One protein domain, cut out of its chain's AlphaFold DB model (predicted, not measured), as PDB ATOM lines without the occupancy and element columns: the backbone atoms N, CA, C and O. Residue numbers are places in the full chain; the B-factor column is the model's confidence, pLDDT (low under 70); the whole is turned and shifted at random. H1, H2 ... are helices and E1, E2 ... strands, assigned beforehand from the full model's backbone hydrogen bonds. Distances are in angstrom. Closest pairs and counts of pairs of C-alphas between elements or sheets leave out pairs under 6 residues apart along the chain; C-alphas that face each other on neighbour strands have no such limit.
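Overview. This is residues 231 to 289 of the 489 residues of an uncharacterized protein of Ceratocystis cacaofunesta (UniProt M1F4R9). A strongly twisted, curled sheet of four strands is covered on one face by two short helices, H1 over the edge strand E2 and H2 over the long strand E4. E4 joins two hairpins, pairing with E3 over residues 281 to 284 and with E1 over 285 to 287. The printed part has 59 residues, with E1, E2, H1, H2, E3 and E4 along the chain; the sheet's order is E2, E1, E4, E3, antiparallel throughout, and the class is mixed. It is compact, with a radius of gyration of the C-alphas of 10.2 A and spans of 29 by 24 by 17 A.

Arrangement. E1, residues 231 to 233, and E2, residues 241 to 245, form a hairpin, with N 232 and O 243 2.9 A apart. E4, residues 281 to 288, is antiparallel to E1 at 141 degrees, with N 231 and O 287 2.7 A apart. E3, residues 272 to 275, forms a hairpin with E4, with N 274 and O 282 2.8 A apart. H1, residues 248 to 254, is on the sheet at a height of 7.6 A, slantwise to the strands; its closest C-alpha pair with E2 is Leu 251 and Ser 245, 5.3 A. H2, residues 259 to 265, stands up from the same face at 48 degrees, its local plane fitted to only just enough C-alphas, 6. H1 and H2 touch about perpendicular, at 73 degrees, with C-alphas 252 and 259 closest at 5.2 A. In both helices every O i to N i+4 pair is within hydrogen-bond range.

Along the chain. E1 begins at C-alpha 231 (16.837, 49.578, 5.790). E2 is 11.4 A long, H1, H2 and E3 10.0 A each. E4 is 22.7 A long and ends at C-alpha 288 (14.889, 53.784, 1.855).

Size, cuts and confidence. The farthest C-alphas, of Lys 278 and Lys 289, are 28.9 A apart. The printed part has no cut and no long link. Thirteen residues are under pLDDT 70, among them 258 to 262.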
ATOM      1  N   GLN A 231      16.810  51.006   5.554       92.19
ATOM      2  CA  GLN A 231      16.837  49.578   5.790       92.19
ATOM      3  C   GLN A 231      18.084  48.978   5.150       92.19
ATOM      4  O   GLN A 231      18.519  49.405   4.076       92.19
ATOM      5  N   ALA A 232      18.635  47.963   5.800       93.44
ATOM      6  CA  ALA A 232      19.634  47.084   5.225       93.44
ATOM      7  C   ALA A 232      19.055  45.684   5.085       93.44
ATOM      8  O   ALA A 232      18.545  45.125   6.051       93.44
ATOM      9  N   TRP A 233      19.175  45.118   3.895       95.06
ATOM     10  CA  TRP A 233      18.646  43.813   3.529       95.06
ATOM     11  C   TRP A 233      19.788  42.875   3.153       95.06
ATOM     12  O   TRP A 233      20.813  43.320   2.632       95.06
ATOM     13  N   LEU A 234      19.634  41.580   3.424       90.62
ATOM     14  CA  LEU A 234      20.605  40.566   2.996       90.62
ATOM     15  C   LEU A 234      20.474  40.238   1.500       90.62
ATOM     16  O   LEU A 234      21.407  39.733   0.882       90.62
ATOM     17  N   ASP A 235      19.318  40.545   0.926       87.88
ATOM     18  CA  ASP A 235      18.928  40.256  -0.444       87.88
ATOM     19  C   ASP A 235      18.214  41.459  -1.073       87.88
ATOM     20  O   ASP A 235      17.737  42.365  -0.385       87.88
ATOM     21  N   LYS A 236      18.163  41.487  -2.405       84.38
ATOM     22  CA  LYS A 236      17.568  42.600  -3.156       84.38
ATOM     23  C   LYS A 236      16.040  42.510  -3.190       84.38
ATOM     24  O   LYS A 236      15.367  43.518  -3.397       84.38
ATOM     25  N   GLU A 237      15.518  41.306  -3.011       88.12
ATOM     26  CA  GLU A 237      14.103  40.954  -2.999       88.12
ATOM     27  C   GLU A 237      13.407  41.360  -1.688       88.12
ATOM     28  O   GLU A 237      12.193  41.207  -1.576       88.12
ATOM     29  N   GLU A 238      14.158  41.942  -0.742       86.19
ATOM     30  CA  GLU A 238      13.668  42.470   0.535       86.19
ATOM     31  C   GLU A 238      13.024  41.382   1.408       86.19
ATOM     32  O   GLU A 238      11.990  41.588   2.044       86.19
ATOM     33  N   THR A 239      13.641  40.196   1.446       88.62
ATOM     34  CA  THR A 239      13.144  39.055   2.226       88.62
ATOM     35  C   THR A 239      13.729  39.001   3.636       88.62
ATOM     36  O   THR A 239      13.012  38.657   4.577       88.62
ATOM     37  N   ILE A 240      15.001  39.372   3.821       90.38
ATOM     38  CA  ILE A 240      15.683  39.313   5.122       90.38
ATOM     39  C   ILE A 240      16.201  40.698   5.517       90.38
ATOM     40  O   ILE A 240      17.247  41.156   5.046       90.38
ATOM     41  N   LEU A 241      15.480  41.352   6.430       91.56
ATOM     42  CA  LEU A 241      15.871  42.635   7.012       91.56
ATOM     43  C   LEU A 241      16.978  42.426   8.054       91.56
ATOM     44  O   LEU A 241      16.809  41.677   9.014       91.56
ATOM     45  N   LEU A 242      18.107  43.107   7.876       87.19
ATOM     46  CA  LEU A 242      19.249  43.076   8.790       87.19
ATOM     47  C   LEU A 242      19.194  44.201   9.824       87.19
ATOM     48  O   LEU A 242      19.531  43.982  10.984       87.19
ATOM     49  N   ALA A 243      18.814  45.405   9.396       87.56
ATOM     50  CA  ALA A 243      18.796  46.595  10.238       87.56
ATOM     51  C   ALA A 243      17.828  47.642   9.679       87.56
ATOM     52  O   ALA A 243      17.633  47.728   8.465       87.56
ATOM     53  N   GLU A 244      17.250  48.455  10.559       87.06
ATOM     54  CA  GLU A 244      16.343  49.545  10.206       87.06
ATOM     55  C   GLU A 244      16.597  50.748  11.119       87.06
ATOM     56  O   GLU A 244      16.748  50.611  12.336       87.06
ATOM     57  N   SER A 245      16.646  51.946  10.533       79.62
ATOM     58  CA  SER A 245      16.822  53.174  11.297       79.62
ATOM     59  C   SER A 245      16.238  54.410  10.620       79.62
ATOM     60  O   SER A 245      16.040  54.444   9.412       79.62
ATOM     61  N   ASN A 246      16.014  55.465  11.402       74.94
ATOM     62  CA  ASN A 246      15.496  56.756  10.937       74.94
ATOM     63  C   ASN A 246      16.598  57.743  10.503       74.94
ATOM     64  O   ASN A 246      16.314  58.898  10.191       74.94
ATOM     65  N   SER A 247      17.868  57.323  10.517       69.00
ATOM     66  CA  SER A 247      18.987  58.140  10.047       69.00
ATOM     67  C   SER A 247      20.096  57.289   9.429       69.00
ATOM     68  O   SER A 247      20.298  56.132   9.805       69.00
ATOM     69  N   TYR A 248      20.872  57.881   8.516       65.94
ATOM     70  CA  TYR A 248      22.067  57.234   7.964       65.94
ATOM     71  C   TYR A 248      23.115  56.920   9.029       65.94
ATOM     72  O   TYR A 248      23.817  55.924   8.898       65.94
ATOM     73  N   ASN A 249      23.233  57.764  10.055       59.00
ATOM     74  CA  ASN A 249      24.225  57.602  11.113       59.00
ATOM     75  C   ASN A 249      23.917  56.362  11.946       59.00
ATOM     76  O   ASN A 249      24.746  55.472  12.065       59.00
ATOM     77  N   SER A 250      22.681  56.273  12.423       60.41
ATOM     78  CA  SER A 250      22.217  55.152  13.231       60.41
ATOM     79  C   SER A 250      22.239  53.829  12.457       60.41
ATOM     80  O   SER A 250      22.626  52.806  13.014       60.41
ATOM     81  N   LEU A 251      21.881  53.836  11.163       79.19
ATOM     82  CA  LEU A 251      21.986  52.640  10.320       79.19
ATOM     83  C   LEU A 251      23.451  52.231  10.089       79.19
ATOM     84  O   LEU A 251      23.769  51.047  10.095       79.19
ATOM     85  N   ALA A 252      24.347  53.201   9.893       66.12
ATOM     86  CA  ALA A 252      25.773  52.944   9.720       66.12
ATOM     87  C   ALA A 252      26.392  52.310  10.973       66.12
ATOM     88  O   ALA A 252      27.119  51.326  10.854       66.12
ATOM     89  N   ASP A 253      26.037  52.824  12.154       68.00
ATOM     90  CA  ASP A 253      26.503  52.310  13.442       68.00
ATOM     91  C   ASP A 253      26.018  50.870  13.686       68.00
ATOM     92  O   ASP A 253      26.814  50.009  14.051       68.00
ATOM     93  N   GLN A 254      24.741  50.568  13.410       76.12
ATOM     94  CA  GLN A 254      24.180  49.208  13.535       76.12
ATOM     95  C   GLN A 254      24.863  48.183  12.619       76.12
ATOM     96  O   GLN A 254      24.931  47.000  12.947       76.12
ATOM     97  N   LEU A 255      25.347  48.632  11.460       78.00
ATOM     98  CA  LEU A 255      26.004  47.796  10.455       78.00
ATOM     99  C   LEU A 255      27.532  47.797  10.576       78.00
ATOM    100  O   LEU A 255      28.191  47.118   9.792       78.00
ATOM    101  N   ASN A 256      28.089  48.573  11.511       74.62
ATOM    102  CA  ASN A 256      29.524  48.820  11.646       74.62
ATOM    103  C   ASN A 256      30.188  49.284  10.325       74.62
ATOM    104  O   ASN A 256      31.263  48.826   9.935       74.62
ATOM    105  N   ILE A 257      29.533  50.195   9.596       71.50
ATOM    106  CA  ILE A 257      30.051  50.803   8.356       71.50
ATOM    107  C   ILE A 257      30.085  52.327   8.458       71.50
ATOM    108  O   ILE A 257      29.552  52.928   9.381       71.50
ATOM    109  N   SER A 258      30.708  53.004   7.490       65.75
ATOM    110  CA  SER A 258      30.721  54.469   7.491       65.75
ATOM    111  C   SER A 258      29.383  55.062   7.030       65.75
ATOM    112  O   SER A 258      28.773  54.582   6.072       65.75
ATOM    113  N   VAL A 259      28.986  56.199   7.608       53.94
ATOM    114  CA  VAL A 259      27.823  56.993   7.153       53.94
ATOM    115  C   VAL A 259      27.923  57.354   5.666       53.94
ATOM    116  O   VAL A 259      26.924  57.385   4.946       53.94
ATOM    117  N   GLY A 260      29.144  57.591   5.171       52.84
ATOM    118  CA  GLY A 260      29.400  57.831   3.751       52.84
ATOM    119  C   GLY A 260      29.058  56.623   2.878       52.84
ATOM    120  O   GLY A 260      28.495  56.800   1.800       52.84
ATOM    121  N   THR A 261      29.338  55.405   3.351       66.19
ATOM    122  CA  THR A 261      28.958  54.154   2.680       66.19
ATOM    123  C   THR A 261      27.442  54.041   2.575       66.19
ATOM    124  O   THR A 261      26.945  53.751   1.488       66.19
ATOM    125  N   VAL A 262      26.715  54.342   3.655       66.88
ATOM    126  CA  VAL A 262      25.246  54.316   3.652       66.88
ATOM    127  C   VAL A 262      24.686  55.334   2.665       66.88
ATOM    128  O   VAL A 262      23.994  54.971   1.717       66.88
ATOM    129  N   ARG A 263      25.068  56.605   2.820       70.50
ATOM    130  CA  ARG A 263      24.582  57.708   1.985       70.50
ATOM    131  C   ARG A 263      24.862  57.493   0.500       70.50
ATOM    132  O   ARG A 263      24.040  57.837  -0.342       70.50
ATOM    133  N   ASN A 264      26.029  56.943   0.169       64.62
ATOM    134  CA  ASN A 264      26.406  56.722  -1.220       64.62
ATOM    135  C   ASN A 264      25.686  55.518  -1.821       64.62
ATOM    136  O   ASN A 264      25.448  55.523  -3.020       64.62
ATOM    137  N   ASN A 265      25.345  54.487  -1.052       79.19
ATOM    138  CA  ASN A 265      24.821  53.235  -1.606       79.19
ATOM    139  C   ASN A 265      23.331  53.013  -1.346       79.19
ATOM    140  O   ASN A 265      22.784  52.023  -1.823       79.19
ATOM    141  N   ILE A 266      22.658  53.956  -0.685       86.12
ATOM    142  CA  ILE A 266      21.210  53.909  -0.501       86.12
ATOM    143  C   ILE A 266      20.484  53.802  -1.850       86.12
ATOM    144  O   ILE A 266      20.881  54.419  -2.852       86.12
ATOM    145  N   ASN A 267      19.446  52.971  -1.873       88.81
ATOM    146  CA  ASN A 267      18.613  52.618  -3.017       88.81
ATOM    147  C   ASN A 267      19.372  51.972  -4.185       88.81
ATOM    148  O   ASN A 267      18.824  51.902  -5.280       88.81
ATOM    149  N   TRP A 268      20.617  51.502  -4.012       88.44
ATOM    150  CA  TRP A 268      21.415  50.929  -5.103       88.44
ATOM    151  C   TRP A 268      21.199  49.430  -5.295       88.44
ATOM    152  O   TRP A 268      21.396  48.627  -4.389       88.44
ATOM    153  N   SER A 269      20.893  49.039  -6.529       87.44
ATOM    154  CA  SER A 269      20.575  47.652  -6.889       87.44
ATOM    155  C   SER A 269      21.754  46.664  -6.922       87.44
ATOM    156  O   SER A 269      21.507  45.479  -7.141       87.44
ATOM    157  N   LYS A 270      23.010  47.111  -6.758       82.19
ATOM    158  CA  LYS A 270      24.204  46.244  -6.881       82.19
ATOM    159  C   LYS A 270      24.727  45.662  -5.563       82.19
ATOM    160  O   LYS A 270      25.609  44.814  -5.618       82.19
ATOM    161  N   GLY A 271      24.167  46.066  -4.423       83.56
ATOM    162  CA  GLY A 271      24.638  45.634  -3.106       83.56
ATOM    163  C   GLY A 271      26.030  46.173  -2.757       83.56
ATOM    164  O   GLY A 271      26.720  46.767  -3.589       83.56
ATOM    165  N   ILE A 272      26.426  46.015  -1.498       84.25
ATOM    166  CA  ILE A 272      27.743  46.388  -0.978       84.25
ATOM    167  C   ILE A 272      28.306  45.268  -0.108       84.25
ATOM    168  O   ILE A 272      27.571  44.651   0.657       84.25
ATOM    169  N   ASP A 273      29.612  45.045  -0.192       84.06
ATOM    170  CA  ASP A 273      30.309  44.102   0.677       84.06
ATOM    171  C   ASP A 273      30.530  44.716   2.064       84.06
ATOM    172  O   ASP A 273      31.136  45.783   2.203       84.06
ATOM    173  N   VAL A 274      30.049  44.032   3.099       79.44
ATOM    174  CA  VAL A 274      30.257  44.393   4.504       79.44
ATOM    175  C   VAL A 274      30.873  43.212   5.230       79.44
ATOM    176  O   VAL A 274      30.400  42.082   5.120       79.44
ATOM    177  N   THR A 275      31.950  43.476   5.962       77.56
ATOM    178  CA  THR A 275      32.649  42.472   6.763       77.56
ATOM    179  C   THR A 275      32.236  42.645   8.211       77.56
ATOM    180  O   THR A 275      32.341  43.744   8.743       77.56
ATOM    181  N   ASP A 276      31.720  41.582   8.822       71.06
ATOM    182  CA  ASP A 276      31.358  41.613  10.237       71.06
ATOM    183  C   ASP A 276      32.582  41.501  11.157       71.06
ATOM    184  O   ASP A 276      33.700  41.228  10.720       71.06
ATOM    185  N   ASP A 277      32.356  41.668  12.459       61.50
ATOM    186  CA  ASP A 277      33.404  41.644  13.490       61.50
ATOM    187  C   ASP A 277      34.135  40.290  13.598       61.50
ATOM    188  O   ASP A 277      35.137  40.171  14.301       61.50
ATOM    189  N   LYS A 278      33.646  39.253  12.902       72.38
ATOM    190  CA  LYS A 278      34.262  37.921  12.814       72.38
ATOM    191  C   LYS A 278      35.036  37.722  11.506       72.38
ATOM    192  O   LYS A 278      35.491  36.611  11.236       72.38
ATOM    193  N   GLY A 279      35.182  38.771  10.693       72.69
ATOM    194  CA  GLY A 279      35.900  38.740   9.421       72.69
ATOM    195  C   GLY A 279      35.111  38.117   8.268       72.69
ATOM    196  O   GLY A 279      35.687  37.861   7.212       72.69
ATOM    197  N   LYS A 280      33.805  37.858   8.428       77.12
ATOM    198  CA  LYS A 280      32.979  37.280   7.364       77.12
ATOM    199  C   LYS A 280      32.375  38.389   6.506       77.12
ATOM    200  O   LYS A 280      31.568  39.188   6.980       77.12
ATOM    201  N   THR A 281      32.734  38.405   5.225       79.62
ATOM    202  CA  THR A 281      32.168  39.330   4.236       79.62
ATOM    203  C   THR A 281      30.821  38.821   3.722       79.62
ATOM    204  O   THR A 281      30.684  37.652   3.357       79.62
ATOM    205  N   ARG A 282      29.819  39.699   3.697       84.94
ATOM    206  CA  ARG A 282      28.490  39.456   3.125       84.94
ATOM    207  C   ARG A 282      28.062  40.650   2.273       84.94
ATOM    208  O   ARG A 282      28.368  41.789   2.622       84.94
ATOM    209  N   VAL A 283      27.324  40.392   1.198       90.12
ATOM    210  CA  VAL A 283      26.688  41.451   0.405       90.12
ATOM    211  C   VAL A 283      25.413  41.891   1.123       90.12
ATOM    212  O   VAL A 283      24.625  41.045   1.540       90.12
ATOM    213  N   ILE A 284      25.212  43.198   1.272       92.00
ATOM    214  CA  ILE A 284      23.969  43.783   1.791       92.00
ATOM    215  C   ILE A 284      23.427  44.846   0.838       92.00
ATOM    216  O   ILE A 284      24.175  45.459   0.073       92.00
ATOM    217  N   TYR A 285      22.131  45.115   0.919       94.50
ATOM    218  CA  TYR A 285      21.434  46.095   0.096       94.50
ATOM    219  C   TYR A 285      20.835  47.178   0.981       94.50
ATOM    220  O   TYR A 285      20.117  46.886   1.931       94.50
ATOM    221  N   LEU A 286      21.133  48.439   0.678       92.31
ATOM    222  CA  LEU A 286      20.653  49.574   1.462       92.31
ATOM    223  C   LEU A 286      19.498  50.240   0.728       92.31
ATOM    224  O   LEU A 286      19.667  50.650  -0.421       92.31
ATOM    225  N   LYS A 287      18.350  50.387   1.385       92.69
ATOM    226  CA  LYS A 287      17.133  50.943   0.788       92.69
ATOM    227  C   LYS A 287      16.463  51.930   1.725       92.69
ATOM    228  O   LYS A 287      16.478  51.758   2.934       92.69
ATOM    229  N   GLU A 288      15.851  52.948   1.164       88.00
ATOM    230  CA  GLU A 288      14.889  53.784   1.855       88.00
ATOM    231  C   GLU A 288      13.483  53.221   1.624       88.00
ATOM    232  O   GLU A 288      13.082  52.921   0.494       88.00
ATOM    233  N   LYS A 289      12.741  53.023   2.710       84.12
ATOM    234  CA  LYS A 289      11.415  52.411   2.691       84.12
ATOM    235  C   LYS A 289      10.477  53.207   1.785       84.12
ATOM    236  O   LYS A 289      10.336  54.412   1.934       84.12
TER     237      LYS A 289